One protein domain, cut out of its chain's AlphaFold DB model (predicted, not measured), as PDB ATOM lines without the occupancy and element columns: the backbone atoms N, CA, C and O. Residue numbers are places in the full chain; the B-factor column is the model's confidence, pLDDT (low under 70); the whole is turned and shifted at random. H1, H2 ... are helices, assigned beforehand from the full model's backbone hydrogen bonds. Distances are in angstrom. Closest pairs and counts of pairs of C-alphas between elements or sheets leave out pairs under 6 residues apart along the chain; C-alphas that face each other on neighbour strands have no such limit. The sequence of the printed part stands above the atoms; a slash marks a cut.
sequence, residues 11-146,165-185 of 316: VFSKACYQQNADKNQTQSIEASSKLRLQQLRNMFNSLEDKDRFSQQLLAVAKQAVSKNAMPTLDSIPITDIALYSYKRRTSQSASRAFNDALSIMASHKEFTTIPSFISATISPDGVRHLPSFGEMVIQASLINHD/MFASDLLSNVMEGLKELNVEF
ATOM      1  N   VAL A  11      40.526 -47.775  39.385       34.56
ATOM      2  CA  VAL A  11      39.222 -48.458  39.332       34.56
ATOM      3  C   VAL A  11      38.221 -48.048  40.415       34.56
ATOM      4  O   VAL A  11      37.844 -48.786  41.325       34.56
ATOM      5  N   PHE A  12      37.762 -46.819  40.225       38.12
ATOM      6  CA  PHE A  12      36.497 -46.262  40.676       38.12
ATOM      7  C   PHE A  12      35.437 -47.254  41.150       38.12
ATOM      8  O   PHE A  12      34.861 -48.000  40.361       38.12
ATOM      9  N   SER A  13      35.130 -47.190  42.443       41.69
ATOM     10  CA  SER A  13      33.988 -47.818  43.117       41.69
ATOM     11  C   SER A  13      33.930 -49.355  43.138       41.69
ATOM     12  O   SER A  13      33.626 -49.896  44.191       41.69
ATOM     13  N   LYS A  14      34.340 -50.104  42.107       33.50
ATOM     14  CA  LYS A  14      34.300 -51.584  42.150       33.50
ATOM     15  C   LYS A  14      35.384 -52.211  43.037       33.50
ATOM     16  O   LYS A  14      35.155 -53.265  43.615       33.50
ATOM     17  N   ALA A  15      36.533 -51.549  43.197       36.09
ATOM     18  CA  ALA A  15      37.590 -51.979  44.122       36.09
ATOM     19  C   ALA A  15      37.458 -51.373  45.538       36.09
ATOM     20  O   ALA A  15      38.139 -51.824  46.454       36.09
ATOM     21  N   CYS A  16      36.576 -50.381  45.743       37.81
ATOM     22  CA  CYS A  16      36.376 -49.735  47.050       37.81
ATOM     23  C   CYS A  16      35.430 -50.503  47.985       37.81
ATOM     24  O   CYS A  16      35.518 -50.313  49.192       37.81
ATOM     25  N   TYR A  17      34.576 -51.385  47.459       39.12
ATOM     26  CA  TYR A  17      33.668 -52.207  48.274       39.12
ATOM     27  C   TYR A  17      34.252 -53.579  48.665       39.12
ATOM     28  O   TYR A  17      33.643 -54.302  49.445       39.12
ATOM     29  N   GLN A  18      35.427 -53.956  48.147       32.25
ATOM     30  CA  GLN A  18      36.053 -55.262  48.421       32.25
ATOM     31  C   GLN A  18      37.563 -55.211  48.685       32.25
ATOM     32  O   GLN A  18      38.221 -56.251  48.725       32.25
ATOM     33  N   GLN A  19      38.144 -54.037  48.928       35.38
ATOM     34  CA  GLN A  19      39.385 -54.019  49.691       35.38
ATOM     35  C   GLN A  19      38.993 -54.026  51.156       35.38
ATOM     36  O   GLN A  19      38.506 -53.023  51.667       35.38
ATOM     37  N   ASN A  20      39.192 -55.175  51.804       36.38
ATOM     38  CA  ASN A  20      39.404 -55.264  53.241       36.38
ATOM     39  C   ASN A  20      40.257 -54.061  53.656       36.38
ATOM     40  O   ASN A  20      41.472 -54.061  53.444       36.38
ATOM     41  N   ALA A  21      39.616 -52.999  54.142       37.94
ATOM     42  CA  ALA A  21      40.323 -51.815  54.569       37.94
ATOM     43  C   ALA A  21      41.064 -52.232  55.832       37.94
ATOM     44  O   ALA A  21      40.483 -52.321  56.915       37.94
ATOM     45  N   ASP A  22      42.351 -52.540  55.685       47.31
ATOM     46  CA  ASP A  22      43.253 -52.632  56.818       47.31
ATOM     47  C   ASP A  22      43.012 -51.397  57.690       47.31
ATOM     48  O   ASP A  22      42.990 -50.271  57.182       47.31
ATOM     49  N   LYS A  23      42.860 -51.582  59.006       50.50
ATOM     50  CA  LYS A  23      42.604 -50.487  59.967       50.50
ATOM     51  C   LYS A  23      43.564 -49.296  59.789       50.50
ATOM     52  O   LYS A  23      43.210 -48.154  60.082       50.50
ATOM     53  N   ASN A  24      44.762 -49.550  59.258       49.69
ATOM     54  CA  ASN A  24      45.779 -48.553  58.927       49.69
ATOM     55  C   ASN A  24      45.384 -47.623  57.760       49.69
ATOM     56  O   ASN A  24      45.668 -46.425  57.804       49.69
ATOM     57  N   GLN A  25      44.698 -48.129  56.729       54.25
ATOM     58  CA  GLN A  25      44.193 -47.305  55.623       54.25
ATOM     59  C   GLN A  25      43.045 -46.399  56.092       54.25
ATOM     60  O   GLN A  25      43.001 -45.220  55.736       54.25
ATOM     61  N   THR A  26      42.185 -46.897  56.985       58.03
ATOM     62  CA  THR A  26      41.097 -46.132  57.617       58.03
ATOM     63  C   THR A  26      41.616 -44.922  58.405       58.03
ATOM     64  O   THR A  26      41.072 -43.822  58.277       58.03
ATOM     65  N   GLN A  27      42.692 -45.092  59.184       58.47
ATOM     66  CA  GLN A  27      43.325 -43.997  59.936       58.47
ATOM     67  C   GLN A  27      43.987 -42.959  59.013       58.47
ATOM     68  O   GLN A  27      43.893 -41.755  59.262       58.47
ATOM     69  N   SER A  28      44.602 -43.408  57.913       70.19
ATOM     70  CA  SER A  28      45.222 -42.528  56.911       70.19
ATOM     71  C   SER A  28      44.197 -41.647  56.182       70.19
ATOM     72  O   SER A  28      44.416 -40.442  56.009       70.19
ATOM     73  N   ILE A  29      43.037 -42.209  55.816       69.06
ATOM     74  CA  ILE A  29      41.935 -41.458  55.195       69.06
ATOM     75  C   ILE A  29      41.396 -40.402  56.162       69.06
ATOM     76  O   ILE A  29      41.172 -39.262  55.755       69.06
ATOM     77  N   GLU A  30      41.223 -40.733  57.441       71.81
ATOM     78  CA  GLU A  30      40.720 -39.789  58.443       71.81
ATOM     79  C   GLU A  30      41.666 -38.599  58.644       71.81
ATOM     80  O   GLU A  30      41.227 -37.446  58.615       71.81
ATOM     81  N   ALA A  31      42.965 -38.866  58.810       75.62
ATOM     82  CA  ALA A  31      43.974 -37.821  58.954       75.62
ATOM     83  C   ALA A  31      44.025 -36.919  57.708       75.62
ATOM     84  O   ALA A  31      44.007 -35.692  57.829       75.62
ATOM     85  N   SER A  32      44.001 -37.521  56.515       79.50
ATOM     86  CA  SER A  32      44.005 -36.797  55.238       79.50
ATOM     87  C   SER A  32      42.750 -35.942  55.052       79.50
ATOM     88  O   SER A  32      42.842 -34.789  54.635       79.50
ATOM     89  N   SER A  33      41.581 -36.466  55.426       80.50
ATOM     90  CA  SER A  33      40.297 -35.755  55.354       80.50
ATOM     91  C   SER A  33      40.257 -34.565  56.315       80.50
ATOM     92  O   SER A  33      39.865 -33.461  55.931       80.50
ATOM     93  N   LYS A  34      40.729 -34.751  57.556       82.19
ATOM     94  CA  LYS A  34      40.848 -33.675  58.554       82.19
ATOM     95  C   LYS A  34      41.786 -32.569  58.077       82.19
ATOM     96  O   LYS A  34      41.412 -31.396  58.130       82.19
ATOM     97  N   LEU A  35      42.961 -32.937  57.564       84.50
ATOM     98  CA  LEU A  35      43.925 -31.988  57.011       84.50
ATOM     99  C   LEU A  35      43.328 -31.220  55.825       84.50
ATOM    100  O   LEU A  35      43.390 -29.993  55.796       84.50
ATOM    101  N   ARG A  36      42.685 -31.922  54.883       85.75
ATOM    102  CA  ARG A  36      42.041 -31.314  53.712       85.75
ATOM    103  C   ARG A  36      40.961 -30.309  54.109       85.75
ATOM    104  O   ARG A  36      40.933 -29.196  53.587       85.75
ATOM    105  N   LEU A  37      40.102 -30.661  55.065       86.00
ATOM    106  CA  LEU A  37      39.076 -29.755  55.585       86.00
ATOM    107  C   LEU A  37      39.682 -28.533  56.284       86.00
ATOM    108  O   LEU A  37      39.151 -27.434  56.146       86.00
ATOM    109  N   GLN A  38      40.788 -28.695  57.014       87.31
ATOM    110  CA  GLN A  38      41.493 -27.575  57.637       87.31
ATOM    111  C   GLN A  38      42.096 -26.631  56.588       87.31
ATOM    112  O   GLN A  38      41.911 -25.420  56.691       87.31
ATOM    113  N   GLN A  39      42.752 -27.173  55.557       88.44
ATOM    114  CA  GLN A  39      43.304 -26.391  54.446       88.44
ATOM    115  C   GLN A  39      42.215 -25.563  53.750       88.44
ATOM    116  O   GLN A  39      42.373 -24.357  53.573       88.44
ATOM    117  N   LEU A  40      41.072 -26.181  53.439       87.19
ATOM    118  CA  LEU A  40      39.932 -25.497  52.824       87.19
ATOM    119  C   LEU A  40      39.305 -24.451  53.745       87.19
ATOM    120  O   LEU A  40      38.969 -23.358  53.299       87.19
ATOM    121  N   ARG A  41      39.161 -24.733  55.044       87.38
ATOM    122  CA  ARG A  41      38.680 -23.732  56.009       87.38
ATOM    123  C   ARG A  41      39.583 -22.508  56.030       87.38
ATOM    124  O   ARG A  41      39.065 -21.400  55.962       87.38
ATOM    125  N   ASN A  42      40.896 -22.710  56.088       87.75
ATOM    126  CA  ASN A  42      41.865 -21.622  56.099       87.75
ATOM    127  C   ASN A  42      41.794 -20.814  54.801       87.75
ATOM    128  O   ASN A  42      41.610 -19.603  54.873       87.75
ATOM    129  N   MET A  43      41.820 -21.493  53.646       86.06
ATOM    130  CA  MET A  43      41.672 -20.869  52.329       86.06
ATOM    131  C   MET A  43      40.428 -19.977  52.282       86.06
ATOM    132  O   MET A  43      40.539 -18.792  51.991       86.06
ATOM    133  N   PHE A  44      39.256 -20.501  52.655       82.38
ATOM    134  CA  PHE A  44      37.999 -19.749  52.594       82.38
ATOM    135  C   PHE A  44      37.864 -18.646  53.638       82.38
ATOM    136  O   PHE A  44      37.143 -17.682  53.402       82.38
ATOM    137  N   ASN A  45      38.494 -18.793  54.802       82.25
ATOM    138  CA  ASN A  45      38.476 -17.757  55.828       82.25
ATOM    139  C   ASN A  45      39.404 -16.587  55.466       82.25
ATOM    140  O   ASN A  45      39.155 -15.476  55.914       82.25
ATOM    141  N   SER A  46      40.431 -16.822  54.640       80.19
ATOM    142  CA  SER A  46      41.289 -15.768  54.081       80.19
ATOM    143  C   SER A  46      40.725 -15.089  52.827       80.19
ATOM    144  O   SER A  46      41.341 -14.161  52.315       80.19
ATOM    145  N   LEU A  47      39.575 -15.538  52.305       80.19
ATOM    146  CA  LEU A  47      38.961 -14.917  51.130       80.19
ATOM    147  C   LEU A  47      38.257 -13.616  51.514       80.19
ATOM    148  O   LEU A  47      37.158 -13.638  52.069       80.19
ATOM    149  N   GLU A  48      38.867 -12.492  51.148       74.69
ATOM    150  CA  GLU A  48      38.247 -11.166  51.251       74.69
ATOM    151  C   GLU A  48      37.118 -10.981  50.220       74.69
ATOM    152  O   GLU A  48      36.100 -10.364  50.524       74.69
ATOM    153  N   ASP A  49      37.254 -11.577  49.027       80.50
ATOM    154  CA  ASP A  49      36.285 -11.480  47.928       80.50
ATOM    155  C   ASP A  49      35.901 -12.868  47.383       80.50
ATOM    156  O   ASP A  49      36.660 -13.537  46.669       80.50
ATOM    157  N   LYS A  50      34.683 -13.301  47.722       75.31
ATOM    158  CA  LYS A  50      34.119 -14.593  47.303       75.31
ATOM    159  C   LYS A  50      33.715 -14.618  45.828       75.31
ATOM    160  O   LYS A  50      33.782 -15.682  45.212       75.31
ATOM    161  N   ASP A  51      33.326 -13.479  45.260       78.25
ATOM    162  CA  ASP A  51      32.916 -13.385  43.858       78.25
ATOM    163  C   ASP A  51      34.146 -13.544  42.964       78.25
ATOM    164  O   ASP A  51      34.156 -14.386  42.062       78.25
ATOM    165  N   ARG A  52      35.238 -12.845  43.287       81.81
ATOM    166  CA  ARG A  52      36.523 -13.010  42.594       81.81
ATOM    167  C   ARG A  52      37.037 -14.446  42.669       81.81
ATOM    168  O   ARG A  52      37.481 -14.989  41.656       81.81
ATOM    169  N   PHE A  53      36.946 -15.076  43.839       84.12
ATOM    170  CA  PHE A  53      37.360 -16.469  44.008       84.12
ATOM    171  C   PHE A  53      36.537 -17.434  43.145       84.12
ATOM    172  O   PHE A  53      37.097 -18.318  42.500       84.12
ATOM    173  N   SER A  54      35.217 -17.244  43.075       80.38
ATOM    174  CA  SER A  54      34.342 -18.085  42.250       80.38
ATOM    175  C   SER A  54      34.677 -17.996  40.754       80.38
ATOM    176  O   SER A  54      34.720 -19.014  40.062       80.38
ATOM    177  N   GLN A  55      35.018 -16.799  40.265       85.19
ATOM    178  CA  GLN A  55      35.451 -16.588  38.882       85.19
ATOM    179  C   GLN A  55      36.821 -17.216  38.611       85.19
ATOM    180  O   GLN A  55      37.034 -17.820  37.559       85.19
ATOM    181  N   GLN A  56      37.740 -17.130  39.576       85.62
ATOM    182  CA  GLN A  56      39.026 -17.817  39.491       85.62
ATOM    183  C   GLN A  56      38.835 -19.335  39.414       85.62
ATOM    184  O   GLN A  56      39.452 -19.977  38.566       85.62
ATOM    185  N   LEU A  57      37.955 -19.909  40.241       84.12
ATOM    186  CA  LEU A  57      37.657 -21.340  40.208       84.12
ATOM    187  C   LEU A  57      37.119 -21.771  38.838       84.12
ATOM    188  O   LEU A  57      37.602 -22.750  38.271       84.12
ATOM    189  N   LEU A  58      36.171 -21.015  38.280       85.81
ATOM    190  CA  LEU A  58      35.614 -21.271  36.954       85.81
ATOM    191  C   LEU A  58      36.687 -21.224  35.855       85.81
ATOM    192  O   LEU A  58      36.725 -22.093  34.982       85.81
ATOM    193  N   ALA A  59      37.577 -20.231  35.895       86.94
ATOM    194  CA  ALA A  59      38.672 -20.115  34.937       86.94
ATOM    195  C   ALA A  59      39.633 -21.312  35.022       86.94
ATOM    196  O   ALA A  59      40.014 -21.875  33.992       86.94
ATOM    197  N   VAL A  60      39.982 -21.740  36.240       85.12
ATOM    198  CA  VAL A  60      40.850 -22.906  36.443       85.12
ATOM    199  C   VAL A  60      40.152 -24.188  35.988       85.12
ATOM    200  O   VAL A  60      40.789 -24.986  35.310       85.12
ATOM    201  N   ALA A  61      38.855 -24.370  36.256       84.25
ATOM    202  CA  ALA A  61      38.085 -25.522  35.777       84.25
ATOM    203  C   ALA A  61      38.068 -25.615  34.238       84.25
ATOM    204  O   ALA A  61      38.326 -26.678  33.675       84.25
ATOM    205  N   LYS A  62      37.865 -24.493  33.534       86.81
ATOM    206  CA  LYS A  62      37.954 -24.434  32.060       86.81
ATOM    207  C   LYS A  62      39.349 -24.810  31.549       86.81
ATOM    208  O   LYS A  62      39.500 -25.537  30.564       86.81
ATOM    209  N   GLN A  63      40.389 -24.327  32.222       85.44
ATOM    210  CA  GLN A  63      41.768 -24.634  31.855       85.44
ATOM    211  C   GLN A  63      42.133 -26.101  32.138       85.44
ATOM    212  O   GLN A  63      42.871 -26.709  31.369       85.44
ATOM    213  N   ALA A  64      41.600 -26.669  33.218       80.69
ATOM    214  CA  ALA A  64      41.780 -28.056  33.631       80.69
ATOM    215  C   ALA A  64      41.360 -29.037  32.540       80.69
ATOM    216  O   ALA A  64      42.142 -29.884  32.110       80.69
ATOM    217  N   VAL A  65      40.120 -28.857  32.086       79.88
ATOM    218  CA  VAL A  65      39.464 -29.690  31.083       79.88
ATOM    219  C   VAL A  65      40.180 -29.571  29.743       79.88
ATOM    220  O   VAL A  65      40.483 -30.576  29.118       79.88
ATOM    221  N   SER A  66      40.554 -28.356  29.329       82.44
ATOM    222  CA  SER A  66      41.277 -28.172  28.060       82.44
ATOM    223  C   SER A  66      42.692 -28.764  28.055       82.44
ATOM    224  O   SER A  66      43.204 -29.100  26.989       82.44
ATOM    225  N   LYS A  67      43.339 -28.893  29.220       80.19
ATOM    226  CA  LYS A  67      44.704 -29.434  29.347       80.19
ATOM    227  C   LYS A  67      44.762 -30.905  29.756       80.19
ATOM    228  O   LYS A  67      45.869 -31.430  29.860       80.19
ATOM    229  N   ASN A  68      43.621 -31.542  30.018       72.88
ATOM    230  CA  ASN A  68      43.540 -32.897  30.568       72.88
ATOM    231  C   ASN A  68      44.426 -33.097  31.816       72.88
ATOM    232  O   ASN A  68      45.118 -34.103  31.967       72.88
ATOM    233  N   ALA A  69      44.489 -32.079  32.677       74.94
ATOM    234  CA  ALA A  69      45.390 -32.053  33.822       74.94
ATOM    235  C   ALA A  69      44.633 -31.628  35.073       74.94
ATOM    236  O   ALA A  69      43.966 -30.593  35.075       74.94
ATOM    237  N   MET A  70      44.790 -32.406  36.144       71.00
ATOM    238  CA  MET A  70      44.216 -32.102  37.449       71.00
ATOM    239  C   MET A  70      44.798 -30.798  38.005       71.00
ATOM    240  O   MET A  70      45.955 -30.790  38.440       71.00
ATOM    241  N   PRO A  71      44.032 -29.700  38.073       69.94
ATOM    242  CA  PRO A  71      44.512 -28.497  38.712       69.94
ATOM    243  C   PRO A  71      44.478 -28.692  40.215       69.94
ATOM    244  O   PRO A  71      43.528 -29.235  40.792       69.94
ATOM    245  N   THR A  72      45.499 -28.144  40.849       77.88
ATOM    246  CA  THR A  72      45.458 -27.860  42.272       77.88
ATOM    247  C   THR A  72      45.585 -26.358  42.464       77.88
ATOM    248  O   THR A  72      46.291 -25.690  41.708       77.88
ATOM    249  N   LEU A  73      44.892 -25.828  43.465       75.38
ATOM    250  CA  LEU A  73      45.137 -24.492  43.992       75.38
ATOM    251  C   LEU A  73      45.701 -24.686  45.397       75.38
ATOM    252  O   LEU A  73      45.080 -25.359  46.216       75.38
ATOM    253  N   ASP A  74      46.909 -24.185  45.646       75.12
ATOM    254  CA  ASP A  74      47.641 -24.395  46.902       75.12
ATOM    255  C   ASP A  74      47.722 -25.874  47.324       75.12
ATOM    256  O   ASP A  74      47.561 -26.234  48.489       75.12
ATOM    257  N   SER A  75      47.980 -26.762  46.355       76.94
ATOM    258  CA  SER A  75      48.021 -28.228  46.534       76.94
ATOM    259  C   SER A  75      46.679 -28.885  46.895       76.94
ATOM    260  O   SER A  75      46.635 -30.084  47.184       76.94
ATOM    261  N   ILE A  76      45.574 -28.138  46.857       81.56
ATOM    262  CA  ILE A  76      44.223 -28.668  47.032       81.56
ATOM    263  C   ILE A  76      43.625 -28.959  45.645       81.56
ATOM    264  O   ILE A  76      43.578 -28.053  44.812       81.56
ATOM    265  N   PRO A  77      43.158 -30.191  45.365       84.62
ATOM    266  CA  PRO A  77      42.435 -30.526  44.146       84.62
ATOM    267  C   PRO A  77      41.233 -29.614  43.948       84.62
ATOM    268  O   PRO A  77      40.448 -29.390  44.873       84.62
ATOM    269  N   ILE A  78      41.065 -29.131  42.720       83.12
ATOM    270  CA  ILE A  78      39.968 -28.226  42.386       83.12
ATOM    271  C   ILE A  78      38.581 -28.835  42.643       83.12
ATOM    272  O   ILE A  78      37.655 -28.112  42.998       83.12
ATOM    273  N   THR A  79      38.447 -30.159  42.547       84.19
ATOM    274  CA  THR A  79      37.208 -30.889  42.843       84.19
ATOM    275  C   THR A  79      36.777 -30.749  44.300       84.19
ATOM    276  O   THR A  79      35.613 -30.464  44.575       84.19
ATOM    277  N   ASP A  80      37.716 -30.859  45.241       84.19
ATOM    278  CA  ASP A  80      37.447 -30.641  46.663       84.19
ATOM    279  C   ASP A  80      37.164 -29.166  46.964       84.19
ATOM    280  O   ASP A  80      36.296 -28.860  47.781       84.19
ATOM    281  N   ILE A  81      37.840 -28.234  46.283       85.00
ATOM    282  CA  ILE A  81      37.537 -26.802  46.413       85.00
ATOM    283  C   ILE A  81      36.114 -26.521  45.938       85.00
ATOM    284  O   ILE A  81      35.362 -25.849  46.639       85.00
ATOM    285  N   ALA A  82      35.718 -27.048  44.782       80.50
ATOM    286  CA  ALA A  82      34.398 -26.823  44.212       80.50
ATOM    287  C   ALA A  82      33.284 -27.421  45.078       80.50
ATOM    288  O   ALA A  82      32.330 -26.720  45.411       80.50
ATOM    289  N   LEU A  83      33.439 -28.668  45.538       79.81
ATOM    290  CA  LEU A  83      32.481 -29.293  46.455       79.81
ATOM    291  C   LEU A  83      32.388 -28.550  47.796       79.81
ATOM    292  O   LEU A  83      31.304 -28.418  48.366       79.81
ATOM    293  N   TYR A  84      33.512 -28.054  48.322       81.50
ATOM    294  CA  TYR A  84      33.518 -27.281  49.563       81.50
ATOM    295  C   TYR A  84      32.878 -25.897  49.384       81.50
ATOM    296  O   TYR A  84      32.111 -25.467  50.247       81.50
ATOM    297  N   SER A  85      33.146 -25.235  48.250       76.12
ATOM    298  CA  SER A  85      32.521 -23.962  47.855       76.12
ATOM    299  C   SER A  85      31.009 -24.106  47.817       76.12
ATOM    300  O   SER A  85      30.298 -23.339  48.455       76.12
ATOM    301  N   TYR A  86      30.536 -25.146  47.132       71.88
ATOM    302  CA  TYR A  86      29.124 -25.449  46.967       71.88
ATOM    303  C   TYR A  86      28.390 -25.590  48.309       71.88
ATOM    304  O   TYR A  86      27.313 -25.034  48.506       71.88
ATOM    305  N   LYS A  87      29.005 -26.278  49.281       69.81
ATOM    306  CA  LYS A  87      28.433 -26.446  50.628       69.81
ATOM    307  C   LYS A  87      28.386 -25.135  51.430       69.81
ATOM    308  O   LYS A  87      27.570 -25.007  52.346       69.81
ATOM    309  N   ARG A  88      29.244 -24.154  51.131       66.75
ATOM    310  CA  ARG A  88      29.262 -22.841  51.794       66.75
ATOM    311  C   ARG A  88      28.426 -21.842  50.995       66.75
ATOM    312  O   ARG A  88      28.958 -21.129  50.160       66.75
ATOM    313  N   ARG A  89      27.130 -21.746  51.313       57.72
ATOM    314  CA  ARG A  89      26.174 -20.753  50.774       57.72
ATOM    315  C   ARG A  89      26.832 -19.377  50.531       57.72
ATOM    316  O   ARG A  89      27.231 -18.706  51.486       57.72
ATOM    317  N   THR A  90      26.957 -18.972  49.267       60.53
ATOM    318  CA  THR A  90      27.574 -17.702  48.835       60.53
ATOM    319  C   THR A  90      26.552 -16.740  48.215       60.53
ATOM    320  O   THR A  90      25.372 -17.065  48.112       60.53
ATOM    321  N   SER A  91      26.993 -15.543  47.813       63.16
ATOM    322  CA  SER A  91      26.232 -14.607  46.966       63.16
ATOM    323  C   SER A  91      25.682 -15.295  45.704       63.16
ATOM    324  O   SER A  91      26.176 -16.344  45.275       63.16
ATOM    325  N   GLN A  92      24.659 -14.710  45.077       63.38
ATOM    326  CA  GLN A  92      24.035 -15.275  43.872       63.38
ATOM    327  C   GLN A  92      25.007 -15.333  42.676       63.38
ATOM    328  O   GLN A  92      25.031 -16.329  41.954       63.38
ATOM    329  N   SER A  93      25.833 -14.297  42.496       61.91
ATOM    330  CA  SER A  93      26.902 -14.217  41.489       61.91
ATOM    331  C   SER A  93      27.926 -15.339  41.663       61.91
ATOM    332  O   SER A  93      28.176 -16.089  40.717       61.91
ATOM    333  N   ALA A  94      28.460 -15.509  42.875       66.56
ATOM    334  CA  ALA A  94      29.408 -16.577  43.169       66.56
ATOM    335  C   ALA A  94      28.791 -17.968  42.986       66.56
ATOM    336  O   ALA A  94      29.425 -18.859  42.426       66.56
ATOM    337  N   SER A  95      27.525 -18.138  43.378       68.38
ATOM    338  CA  SER A  95      26.811 -19.413  43.242       68.38
ATOM    339  C   SER A  95      26.701 -19.868  41.783       68.38
ATOM    340  O   SER A  95      26.888 -21.049  41.503       68.38
ATOM    341  N   ARG A  96      26.466 -18.947  40.834       71.44
ATOM    342  CA  ARG A  96      26.448 -19.276  39.396       71.44
ATOM    343  C   ARG A  96      27.810 -19.752  38.900       71.44
ATOM    344  O   ARG A  96      27.886 -20.808  38.288       71.44
ATOM    345  N   ALA A  97      28.882 -19.027  39.213       73.19
ATOM    346  CA  ALA A  97      30.228 -19.408  38.779       73.19
ATOM    347  C   ALA A  97      30.692 -20.742  39.390       73.19
ATOM    348  O   ALA A  97      31.350 -21.534  38.714       73.19
ATOM    349  N   PHE A  98      30.319 -21.027  40.645       75.94
ATOM    350  CA  PHE A  98      30.573 -22.326  41.271       75.94
ATOM    351  C   PHE A  98      29.810 -23.461  40.591       75.94
ATOM    352  O   PHE A  98      30.396 -24.513  40.339       75.94
ATOM    353  N   ASN A  99      28.536 -23.238  40.268       74.44
ATOM    354  CA  ASN A  99      27.736 -24.192  39.509       74.44
ATOM    355  C   ASN A  99      28.380 -24.445  38.138       74.44
ATOM    356  O   ASN A  99      28.724 -25.578  37.834       74.44
ATOM    357  N   ASP A 100      28.691 -23.417  37.351       77.12
ATOM    358  CA  ASP A 100      29.340 -23.602  36.043       77.12
ATOM    359  C   ASP A 100      30.659 -24.388  36.148       77.12
ATOM    360  O   ASP A 100      30.928 -25.272  35.332       77.12
ATOM    361  N   ALA A 101      31.464 -24.120  37.182       79.88
ATOM    362  CA  ALA A 101      32.703 -24.852  37.430       79.88
ATOM    363  C   ALA A 101      32.443 -26.339  37.723       79.88
ATOM    364  O   ALA A 101      33.112 -27.195  37.143       79.88
ATOM    365  N   LEU A 102      31.470 -26.655  38.587       79.75
ATOM    366  CA  LEU A 102      31.066 -28.035  38.880       79.75
ATOM    367  C   LEU A 102      30.585 -28.764  37.626       79.75
ATOM    368  O   LEU A 102      30.989 -29.905  37.423       79.75
ATOM    369  N   SER A 103      29.782 -28.104  36.786       77.88
ATOM    370  CA  SER A 103      29.242 -28.691  35.553       77.88
ATOM    371  C   SER A 103      30.371 -29.075  34.608       77.88
ATOM    372  O   SER A 103      30.507 -30.236  34.237       77.88
ATOM    373  N   ILE A 104      31.268 -28.125  34.326       81.69
ATOM    374  CA  ILE A 104      32.420 -28.332  33.442       81.69
ATOM    375  C   ILE A 104      33.298 -29.488  33.929       81.69
ATOM    376  O   ILE A 104      33.742 -30.306  33.125       81.69
ATOM    377  N   MET A 105      33.554 -29.572  35.237       82.56
ATOM    378  CA  MET A 105      34.373 -30.651  35.787       82.56
ATOM    379  C   MET A 105      33.651 -31.997  35.778       82.56
ATOM    380  O   MET A 105      34.278 -33.013  35.512       82.56
ATOM    381  N   ALA A 106      32.351 -32.031  36.058       80.00
ATOM    382  CA  ALA A 106      31.572 -33.266  36.070       80.00
ATOM    383  C   ALA A 106      31.323 -33.822  34.660       80.00
ATOM    384  O   ALA A 106      31.236 -35.033  34.495       80.00
ATOM    385  N   SER A 107      31.283 -32.967  33.636       78.00
ATOM    386  CA  SER A 107      31.276 -33.391  32.229       78.00
ATOM    387  C   SER A 107      32.617 -33.962  31.761       78.00
ATOM    388  O   SER A 107      32.709 -34.492  30.659       78.00
ATOM    389  N   HIS A 108      33.671 -33.867  32.576       83.25
ATOM    390  CA  HIS A 108      34.971 -34.433  32.257       83.25
ATOM    391  C   HIS A 108      35.156 -35.783  32.953       83.25
ATOM    392  O   HIS A 108      35.345 -35.854  34.169       83.25
ATOM    393  N   LYS A 109      35.148 -36.874  32.179       76.69
ATOM    394  CA  LYS A 109      35.152 -38.250  32.704       76.69
ATOM    395  C   LYS A 109      36.241 -38.536  33.738       76.69
ATOM    396  O   LYS A 109      35.968 -39.108  34.787       76.69
ATOM    397  N   GLU A 110      37.463 -38.074  33.503       77.50
ATOM    398  CA  GLU A 110      38.597 -38.297  34.410       77.50
ATOM    399  C   GLU A 110      38.444 -37.547  35.736       77.50
ATOM    400  O   GLU A 110      39.077 -37.893  36.728       77.50
ATOM    401  N   PHE A 111      37.605 -36.508  35.766       80.31
ATOM    402  CA  PHE A 111      37.364 -35.734  36.974       80.31
ATOM    403  C   PHE A 111      36.209 -36.276  37.800       80.31
ATOM    404  O   PHE A 111      36.268 -36.241  39.031       80.31
ATOM    405  N   THR A 112      35.197 -36.859  37.150       77.44
ATOM    406  CA  THR A 112      34.186 -37.664  37.857       77.44
ATOM    407  C   THR A 112      34.856 -38.751  38.687       77.44
ATOM    408  O   THR A 112      34.386 -39.063  39.783       77.44
ATOM    409  N   THR A 113      36.016 -39.222  38.202       75.75
ATOM    410  CA  THR A 113      36.805 -40.278  38.803       75.75
ATOM    411  C   THR A 113      37.849 -39.845  39.847       75.75
ATOM    412  O   THR A 113      38.865 -40.507  40.052       75.75
ATOM    413  N   ILE A 114      37.622 -38.754  40.580       78.19
ATOM    414  CA  ILE A 114      38.584 -38.278  41.592       78.19
ATOM    415  C   ILE A 114      38.050 -38.512  43.004       78.19
ATOM    416  O   ILE A 114      36.956 -38.039  43.296       78.19
ATOM    417  N   PRO A 115      38.799 -39.148  43.921       76.50
ATOM    418  CA  PRO A 115      38.390 -39.260  45.321       76.50
ATOM    419  C   PRO A 115      38.277 -37.893  46.018       76.50
ATOM    420  O   PRO A 115      39.168 -37.050  45.896       76.50
ATOM    421  N   SER A 116      37.212 -37.692  46.799       79.44
ATOM    422  CA  SER A 116      36.939 -36.458  47.541       79.44
ATOM    423  C   SER A 116      37.167 -36.625  49.043       79.44
ATOM    424  O   SER A 116      36.331 -37.154  49.779       79.44
ATOM    425  N   PHE A 117      38.284 -36.089  49.538       79.06
ATOM    426  CA  PHE A 117      38.665 -36.176  50.956       79.06
ATOM    427  C   PHE A 117      37.782 -35.343  51.882       79.06
ATOM    428  O   PHE A 117      37.741 -35.586  53.084       79.06
ATOM    429  N   ILE A 118      37.037 -34.375  51.352       77.62
ATOM    430  CA  ILE A 118      36.113 -33.580  52.171       77.62
ATOM    431  C   ILE A 118      34.787 -34.286  52.454       77.62
ATOM    432  O   ILE A 118      33.958 -33.759  53.201       77.62
ATOM    433  N   SER A 119      34.561 -35.428  51.808       72.12
ATOM    434  CA  SER A 119      33.301 -36.161  51.864       72.12
ATOM    435  C   SER A 119      33.479 -37.593  52.354       72.12
ATOM    436  O   SER A 119      32.550 -38.387  52.249       72.12
ATOM    437  N   ALA A 120      34.648 -37.915  52.920       69.56
ATOM    438  CA  ALA A 120      34.877 -39.199  53.561       69.56
ATOM    439  C   ALA A 120      33.789 -39.467  54.614       69.56
ATOM    440  O   ALA A 120      33.589 -38.673  55.537       69.56
ATOM    441  N   THR A 121      33.093 -40.588  54.465       65.50
ATOM    442  CA  THR A 121      31.984 -41.007  55.325       65.50
ATOM    443  C   THR A 121      32.264 -42.390  55.895       65.50
ATOM    444  O   THR A 121      33.140 -43.104  55.416       65.50
ATOM    445  N   ILE A 122      31.554 -42.762  56.953       58.16
ATOM    446  CA  ILE A 122      31.526 -44.140  57.445       58.16
ATOM    447  C   ILE A 122      30.274 -44.773  56.839       58.16
ATOM    448  O   ILE A 122      29.189 -44.200  56.972       58.16
ATOM    449  N   SER A 123      30.432 -45.868  56.102       55.09
ATOM    450  CA  SER A 123      29.306 -46.684  55.665       55.09
ATOM    451  C   SER A 123      28.732 -47.455  56.856       55.09
ATOM    452  O   SER A 123      29.401 -47.612  57.879       55.09
ATOM    453  N   PRO A 124      27.477 -47.912  56.773       48.94
ATOM    454  CA  PRO A 124      26.820 -48.522  57.925       48.94
ATOM    455  C   PRO A 124      27.420 -49.854  58.404       48.94
ATOM    456  O   PRO A 124      27.251 -50.224  59.560       48.94
ATOM    457  N   ASP A 125      28.191 -50.527  57.552       52.28
ATOM    458  CA  ASP A 125      29.046 -51.673  57.898       52.28
ATOM    459  C   ASP A 125      30.301 -51.285  58.718       52.28
ATOM    460  O   ASP A 125      31.121 -52.133  59.069       52.28
ATOM    461  N   GLY A 126      30.472 -49.996  59.037       54.09
ATOM    462  CA  GLY A 126      31.581 -49.456  59.819       54.09
ATOM    463  C   GLY A 126      32.846 -49.155  59.011       54.09
ATOM    464  O   GLY A 126      33.838 -48.689  59.584       54.09
ATOM    465  N   VAL A 127      32.840 -49.375  57.693       60.66
ATOM    466  CA  VAL A 127      33.989 -49.106  56.818       60.66
ATOM    467  C   VAL A 127      34.039 -47.615  56.456       60.66
ATOM    468  O   VAL A 127      33.020 -46.965  56.244       60.66
ATOM    469  N   ARG A 128      35.233 -47.003  56.401       60.75
ATOM    470  CA  ARG A 128      35.349 -45.627  55.876       60.75
ATOM    471  C   ARG A 128      35.342 -45.651  54.354       60.75
ATOM    472  O   ARG A 128      36.263 -46.177  53.738       60.75
ATOM    473  N   HIS A 129      34.357 -44.981  53.779       67.31
ATOM    474  CA  HIS A 129      34.214 -44.748  52.355       67.31
ATOM    475  C   HIS A 129      34.777 -43.374  51.987       67.31
ATOM    476  O   HIS A 129      34.449 -42.355  52.600       67.31
ATOM    477  N   LEU A 130      35.619 -43.348  50.956       72.75
ATOM    478  CA  LEU A 130      36.032 -42.125  50.282       72.75
ATOM    479  C   LEU A 130      35.265 -41.983  48.955       72.75
ATOM    480  O   LEU A 130      35.657 -42.632  47.984       72.75
ATOM    481  N   PRO A 131      34.169 -41.206  48.904       74.81
ATOM    482  CA  PRO A 131      33.405 -41.039  47.679       74.81
ATOM    483  C   PRO A 131      34.159 -40.175  46.687       74.81
ATOM    484  O   PRO A 131      35.018 -39.360  47.027       74.81
ATOM    485  N   SER A 132      33.809 -40.356  45.436       78.38
ATOM    486  CA  SER A 132      34.302 -39.586  44.323       78.38
ATOM    487  C   SER A 132      33.666 -38.220  44.189       78.38
ATOM    488  O   SER A 132      32.586 -37.945  44.707       78.38
ATOM    489  N   PHE A 133      34.315 -37.369  43.404       81.00
ATOM    490  CA  PHE A 133      33.742 -36.122  42.946       81.00
ATOM    491  C   PHE A 133      32.418 -36.364  42.212       81.00
ATOM    492  O   PHE A 133      31.446 -35.704  42.554       81.00
ATOM    493  N   GLY A 134      32.338 -37.338  41.296       79.94
ATOM    494  CA  GLY A 134      31.093 -37.675  40.595       79.94
ATOM    495  C   GLY A 134      29.950 -38.059  41.542       79.94
ATOM    496  O   GLY A 134      28.875 -37.469  41.472       79.94
ATOM    497  N   GLU A 135      30.196 -38.970  42.490       77.38
ATOM    498  CA  GLU A 135      29.215 -39.380  43.514       77.38
ATOM    499  C   GLU A 135      28.742 -38.196  44.360       77.38
ATOM    500  O   GLU A 135      27.549 -38.025  44.619       77.38
ATOM    501  N   MET A 136      29.680 -37.339  44.766       79.25
ATOM    502  CA  MET A 136      29.367 -36.169  45.575       79.25
ATOM    503  C   MET A 136      28.616 -35.095  44.800       79.25
ATOM    504  O   MET A 136      27.774 -34.412  45.380       79.25
ATOM    505  N   VAL A 137      28.904 -34.949  43.511       77.50
ATOM    506  CA  VAL A 137      28.212 -34.030  42.610       77.50
ATOM    507  C   VAL A 137      26.772 -34.488  42.362       77.50
ATOM    508  O   VAL A 137      25.863 -33.667  42.472       77.50
ATOM    509  N   ILE A 138      26.551 -35.787  42.131       73.69
ATOM    510  CA  ILE A 138      25.208 -36.381  42.014       73.69
ATOM    511  C   ILE A 138      24.391 -36.127  43.285       73.69
ATOM    512  O   ILE A 138      23.227 -35.754  43.224       73.69
ATOM    513  N   GLN A 139      25.000 -36.285  44.461       69.31
ATOM    514  CA  GLN A 139      24.304 -36.010  45.718       69.31
ATOM    515  C   GLN A 139      24.049 -34.507  45.941       69.31
ATOM    516  O   GLN A 139      23.082 -34.136  46.612       69.31
ATOM    517  N   ALA A 140      24.947 -33.651  45.448       65.31
ATOM    518  CA  ALA A 140      24.885 -32.208  45.620       65.31
ATOM    519  C   ALA A 140      23.742 -31.588  44.815       65.31
ATOM    520  O   ALA A 140      22.987 -30.814  45.390       65.31
ATOM    521  N   SER A 141      23.566 -31.953  43.543       58.81
ATOM    522  CA  SER A 141      22.546 -31.366  42.659       58.81
ATOM    523  C   SER A 141      21.136 -31.330  43.265       58.81
ATOM    524  O   SER A 141      20.427 -30.336  43.124       58.81
ATOM    525  N   LEU A 142      20.793 -32.351  44.048       52.16
ATOM    526  CA  LEU A 142      19.522 -32.506  44.757       52.16
ATOM    527  C   LEU A 142      19.328 -31.552  45.936       52.16
ATOM    528  O   LEU A 142      18.208 -31.210  46.292       52.16
ATOM    529  N   ILE A 143      20.418 -31.111  46.564       48.47
ATOM    530  CA  ILE A 143      20.379 -30.200  47.717       48.47
ATOM    531  C   ILE A 143      19.974 -28.782  47.279       48.47
ATOM    532  O   ILE A 143      19.447 -28.021  48.087       48.47
ATOM    533  N   ASN A 144      20.167 -28.436  46.002       48.59
ATOM    534  CA  ASN A 144      19.736 -27.155  45.438       48.59
ATOM    535  C   ASN A 144      18.279 -27.136  44.956       48.59
ATOM    536  O   ASN A 144      17.809 -26.069  44.559       48.59
ATOM    537  N   HIS A 145      17.540 -28.244  45.057       46.09
ATOM    538  CA  HIS A 145      16.076 -28.234  44.997       46.09
ATOM    539  C   HIS A 145      15.507 -27.735  46.332       46.09
ATOM    540  O   HIS A 145      14.704 -28.403  46.977       46.09
ATOM    541  N   ASP A 146      15.977 -26.575  46.796       40.34
ATOM    542  CA  ASP A 146      15.502 -25.980  48.034       40.34
ATOM    543  C   ASP A 146      14.237 -25.143  47.747       40.34
ATOM    544  O   ASP A 146      14.353 -24.025  47.231       40.34
ATOM    545  N   MET A 165      18.505 -26.325  37.761       44.56
ATOM    546  CA  MET A 165      19.673 -25.942  36.956       44.56
ATOM    547  C   MET A 165      20.783 -27.001  36.948       44.56
ATOM    548  O   MET A 165      21.787 -26.789  36.283       44.56
ATOM    549  N   PHE A 166      20.663 -28.096  37.711       51.88
ATOM    550  CA  PHE A 166      21.843 -28.871  38.078       51.88
ATOM    551  C   PHE A 166      21.690 -30.386  38.296       51.88
ATOM    552  O   PHE A 166      22.704 -31.019  38.568       51.88
ATOM    553  N   ALA A 167      20.507 -31.003  38.183       53.97
ATOM    554  CA  ALA A 167      20.353 -32.436  38.503       53.97
ATOM    555  C   ALA A 167      20.421 -33.363  37.282       53.97
ATOM    556  O   ALA A 167      21.258 -34.267  37.248       53.97
ATOM    557  N   SER A 168      19.608 -33.105  36.260       54.97
ATOM    558  CA  SER A 168      19.402 -34.051  35.161       54.97
ATOM    559  C   SER A 168      20.593 -34.200  34.230       54.97
ATOM    560  O   SER A 168      21.072 -35.305  33.961       54.97
ATOM    561  N   ASP A 169      21.085 -33.063  33.750       62.75
ATOM    562  CA  ASP A 169      22.119 -33.012  32.721       62.75
ATOM    563  C   ASP A 169      23.458 -33.439  33.325       62.75
ATOM    564  O   ASP A 169      24.282 -34.071  32.678       62.75
ATOM    565  N   LEU A 170      23.646 -33.156  34.614       69.31
ATOM    566  CA  LEU A 170      24.848 -33.490  35.356       69.31
ATOM    567  C   LEU A 170      24.923 -34.973  35.704       69.31
ATOM    568  O   LEU A 170      25.979 -35.572  35.526       69.31
ATOM    569  N   LEU A 171      23.818 -35.568  36.165       72.62
ATOM    570  CA  LEU A 171      23.739 -37.013  36.357       72.62
ATOM    571  C   LEU A 171      23.998 -37.730  35.029       72.62
ATOM    572  O   LEU A 171      24.838 -38.622  34.985       72.62
ATOM    573  N   SER A 172      23.372 -37.274  33.939       72.38
ATOM    574  CA  SER A 172      23.605 -37.818  32.594       72.38
ATOM    575  C   SER A 172      25.079 -37.723  32.185       72.38
ATOM    576  O   SER A 172      25.668 -38.728  31.802       72.38
ATOM    577  N   ASN A 173      25.701 -36.553  32.361       74.19
ATOM    578  CA  ASN A 173      27.111 -36.320  32.040       74.19
ATOM    579  C   ASN A 173      28.062 -37.183  32.881       74.19
ATOM    580  O   ASN A 173      29.025 -37.740  32.355       74.19
ATOM    581  N   VAL A 174      27.801 -37.309  34.187       77.06
ATOM    582  CA  VAL A 174      28.603 -38.166  35.069       77.06
ATOM    583  C   VAL A 174      28.455 -39.625  34.641       77.06
ATOM    584  O   VAL A 174      29.459 -40.317  34.491       77.06
ATOM    585  N   MET A 175      27.231 -40.090  34.386       74.69
ATOM    586  CA  MET A 175      26.968 -41.470  33.970       74.69
ATOM    587  C   MET A 175      27.576 -41.791  32.596       74.69
ATOM    588  O   MET A 175      28.156 -42.863  32.424       74.69
ATOM    589  N   GLU A 176      27.504 -40.869  31.634       72.62
ATOM    590  CA  GLU A 176      28.144 -41.002  30.321       72.62
ATOM    591  C   GLU A 176      29.672 -41.041  30.445       72.62
ATOM    592  O   GLU A 176      30.313 -41.955  29.925       72.62
ATOM    593  N   GLY A 177      30.258 -40.132  31.231       70.75
ATOM    594  CA  GLY A 177      31.696 -40.117  31.489       70.75
ATOM    595  C   GLY A 177      32.199 -41.403  32.153       70.75
ATOM    596  O   GLY A 177      33.242 -41.936  31.771       70.75
ATOM    597  N   LEU A 178      31.449 -41.952  33.110       69.75
ATOM    598  CA  LEU A 178      31.781 -43.231  33.745       69.75
ATOM    599  C   LEU A 178      31.670 -44.402  32.763       69.75
ATOM    600  O   LEU A 178      32.557 -45.261  32.734       69.75
ATOM    601  N   LYS A 179      30.641 -44.405  31.907       70.81
ATOM    602  CA  LYS A 179      30.478 -45.403  30.845       70.81
ATOM    603  C   LYS A 179      31.661 -45.390  29.875       70.81
ATOM    604  O   LYS A 179      32.174 -46.456  29.549       70.81
ATOM    605  N   GLU A 180      32.141 -44.215  29.466       70.81
ATOM    606  CA  GLU A 180      33.331 -44.091  28.609       70.81
ATOM    607  C   GLU A 180      34.608 -44.657  29.247       70.81
ATOM    608  O   GLU A 180      35.513 -45.102  28.541       70.81
ATOM    609  N   LEU A 181      34.696 -44.645  30.577       67.50
ATOM    610  CA  LEU A 181      35.810 -45.225  31.327       67.50
ATOM    611  C   LEU A 181      35.625 -46.724  31.615       67.50
ATOM    612  O   LEU A 181      36.438 -47.308  32.331       67.50
ATOM    613  N   ASN A 182      34.576 -47.354  31.070       66.50
ATOM    614  CA  ASN A 182      34.151 -48.718  31.396       66.50
ATOM    615  C   ASN A 182      33.945 -48.930  32.908       66.50
ATOM    616  O   ASN A 182      34.199 -50.011  33.446       66.50
ATOM    617  N   VAL A 183      33.491 -47.886  33.603       65.12
ATOM    618  CA  VAL A 183      33.155 -47.930  35.024       65.12
ATOM    619  C   VAL A 183      31.646 -48.104  35.159       65.12
ATOM    620  O   VAL A 183      30.865 -47.270  34.712       65.12
ATOM    621  N   GLU A 184      31.226 -49.192  35.801       61.44
ATOM    622  CA  GLU A 184      29.815 -49.424  36.119       61.44
ATOM    623  C   GLU A 184      29.447 -48.773  37.457       61.44
ATOM    624  O   GLU A 184      30.095 -49.037  38.469       61.44
ATOM    625  N   PHE A 185      28.355 -48.009  37.491       65.25
ATOM    626  CA  PHE A 185      27.828 -47.379  38.709       65.25
ATOM    627  C   PHE A 185      26.911 -48.318  39.520       65.25
ATOM    628  O   PHE A 185      25.840 -47.940  39.983       65.25
TER     629      PHE A 185
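What this domain is: This is residues 11 to 146 and 165 to 185 of the 316 residues of an uncharacterized protein of Vibrio sp. ES.044 (UniProt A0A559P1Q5). The body is an up-and-down bundle of five helices, H2, H3, H4, H6 and H7, each running against the one before it, and the long helix H1 stretches past one side like a bar, near H3 but touching no helix. The short H5 packs on H6 and H7. The printed part has 157 residues with seven named helices, H1 to H7 in chain order, and no named strand: all helix. It is compact, with a radius of gyration of the C-alphas of 15.5 A and spans of 44 by 34 by 34 A.

How they stand to each other: Start at H1, residues 23 to 45; it is close but not clearly touching to H3, residues 78 to 87, the closest C-alphas being Leu 40 and Ile 81, 7.0 A apart. H2, residues 50 to 67, touches the hub H4, residues 92 to 106, at a shallow tilt of 18 degrees, the same way; look at the closest C-alphas, Leu 58 and Ala 101, 4.6 A apart. H3 and H4 form a helical hairpin, with C-alphas 82 and 102 closest at 6.4 A. H5, residues 109 to 112, touches H7, residues 168 to 180, closest at C-alphas 109 and 177, 4.1 A. H6, residues 133 to 144, touches H7 at a shallow tilt of 10 degrees, opposite ways, closest at C-alphas 138 and 171, 5.9 A. Every O i to N i+4 pair is within hydrogen-bond range in H1, H2, H3, H4 and H7, and 5 of 8 in H6; H5 is too short for one.

Where its parts are: Find C-alpha 23 at (42.604, -50.487, 59.967); from there H1 runs 33.2 A. H2 spans 25.6 A, H3 14.3 A, H4 21.0 A, H5 5.3 A and H6 16.8 A. H7 spans 18.4 A to C-alpha 180 at (33.331, -44.091, 28.609).

The domain as a whole: The farthest C-alphas, Asn 20 and Ser 93, are 44.5 A apart. Residues 147 to 164 are not printed; C-alphas 146 and 165 are 11.8 A apart across the cut. The link H5 to H6 is long. Of the printed residues 58 are under pLDDT 70, among them 11 to 27.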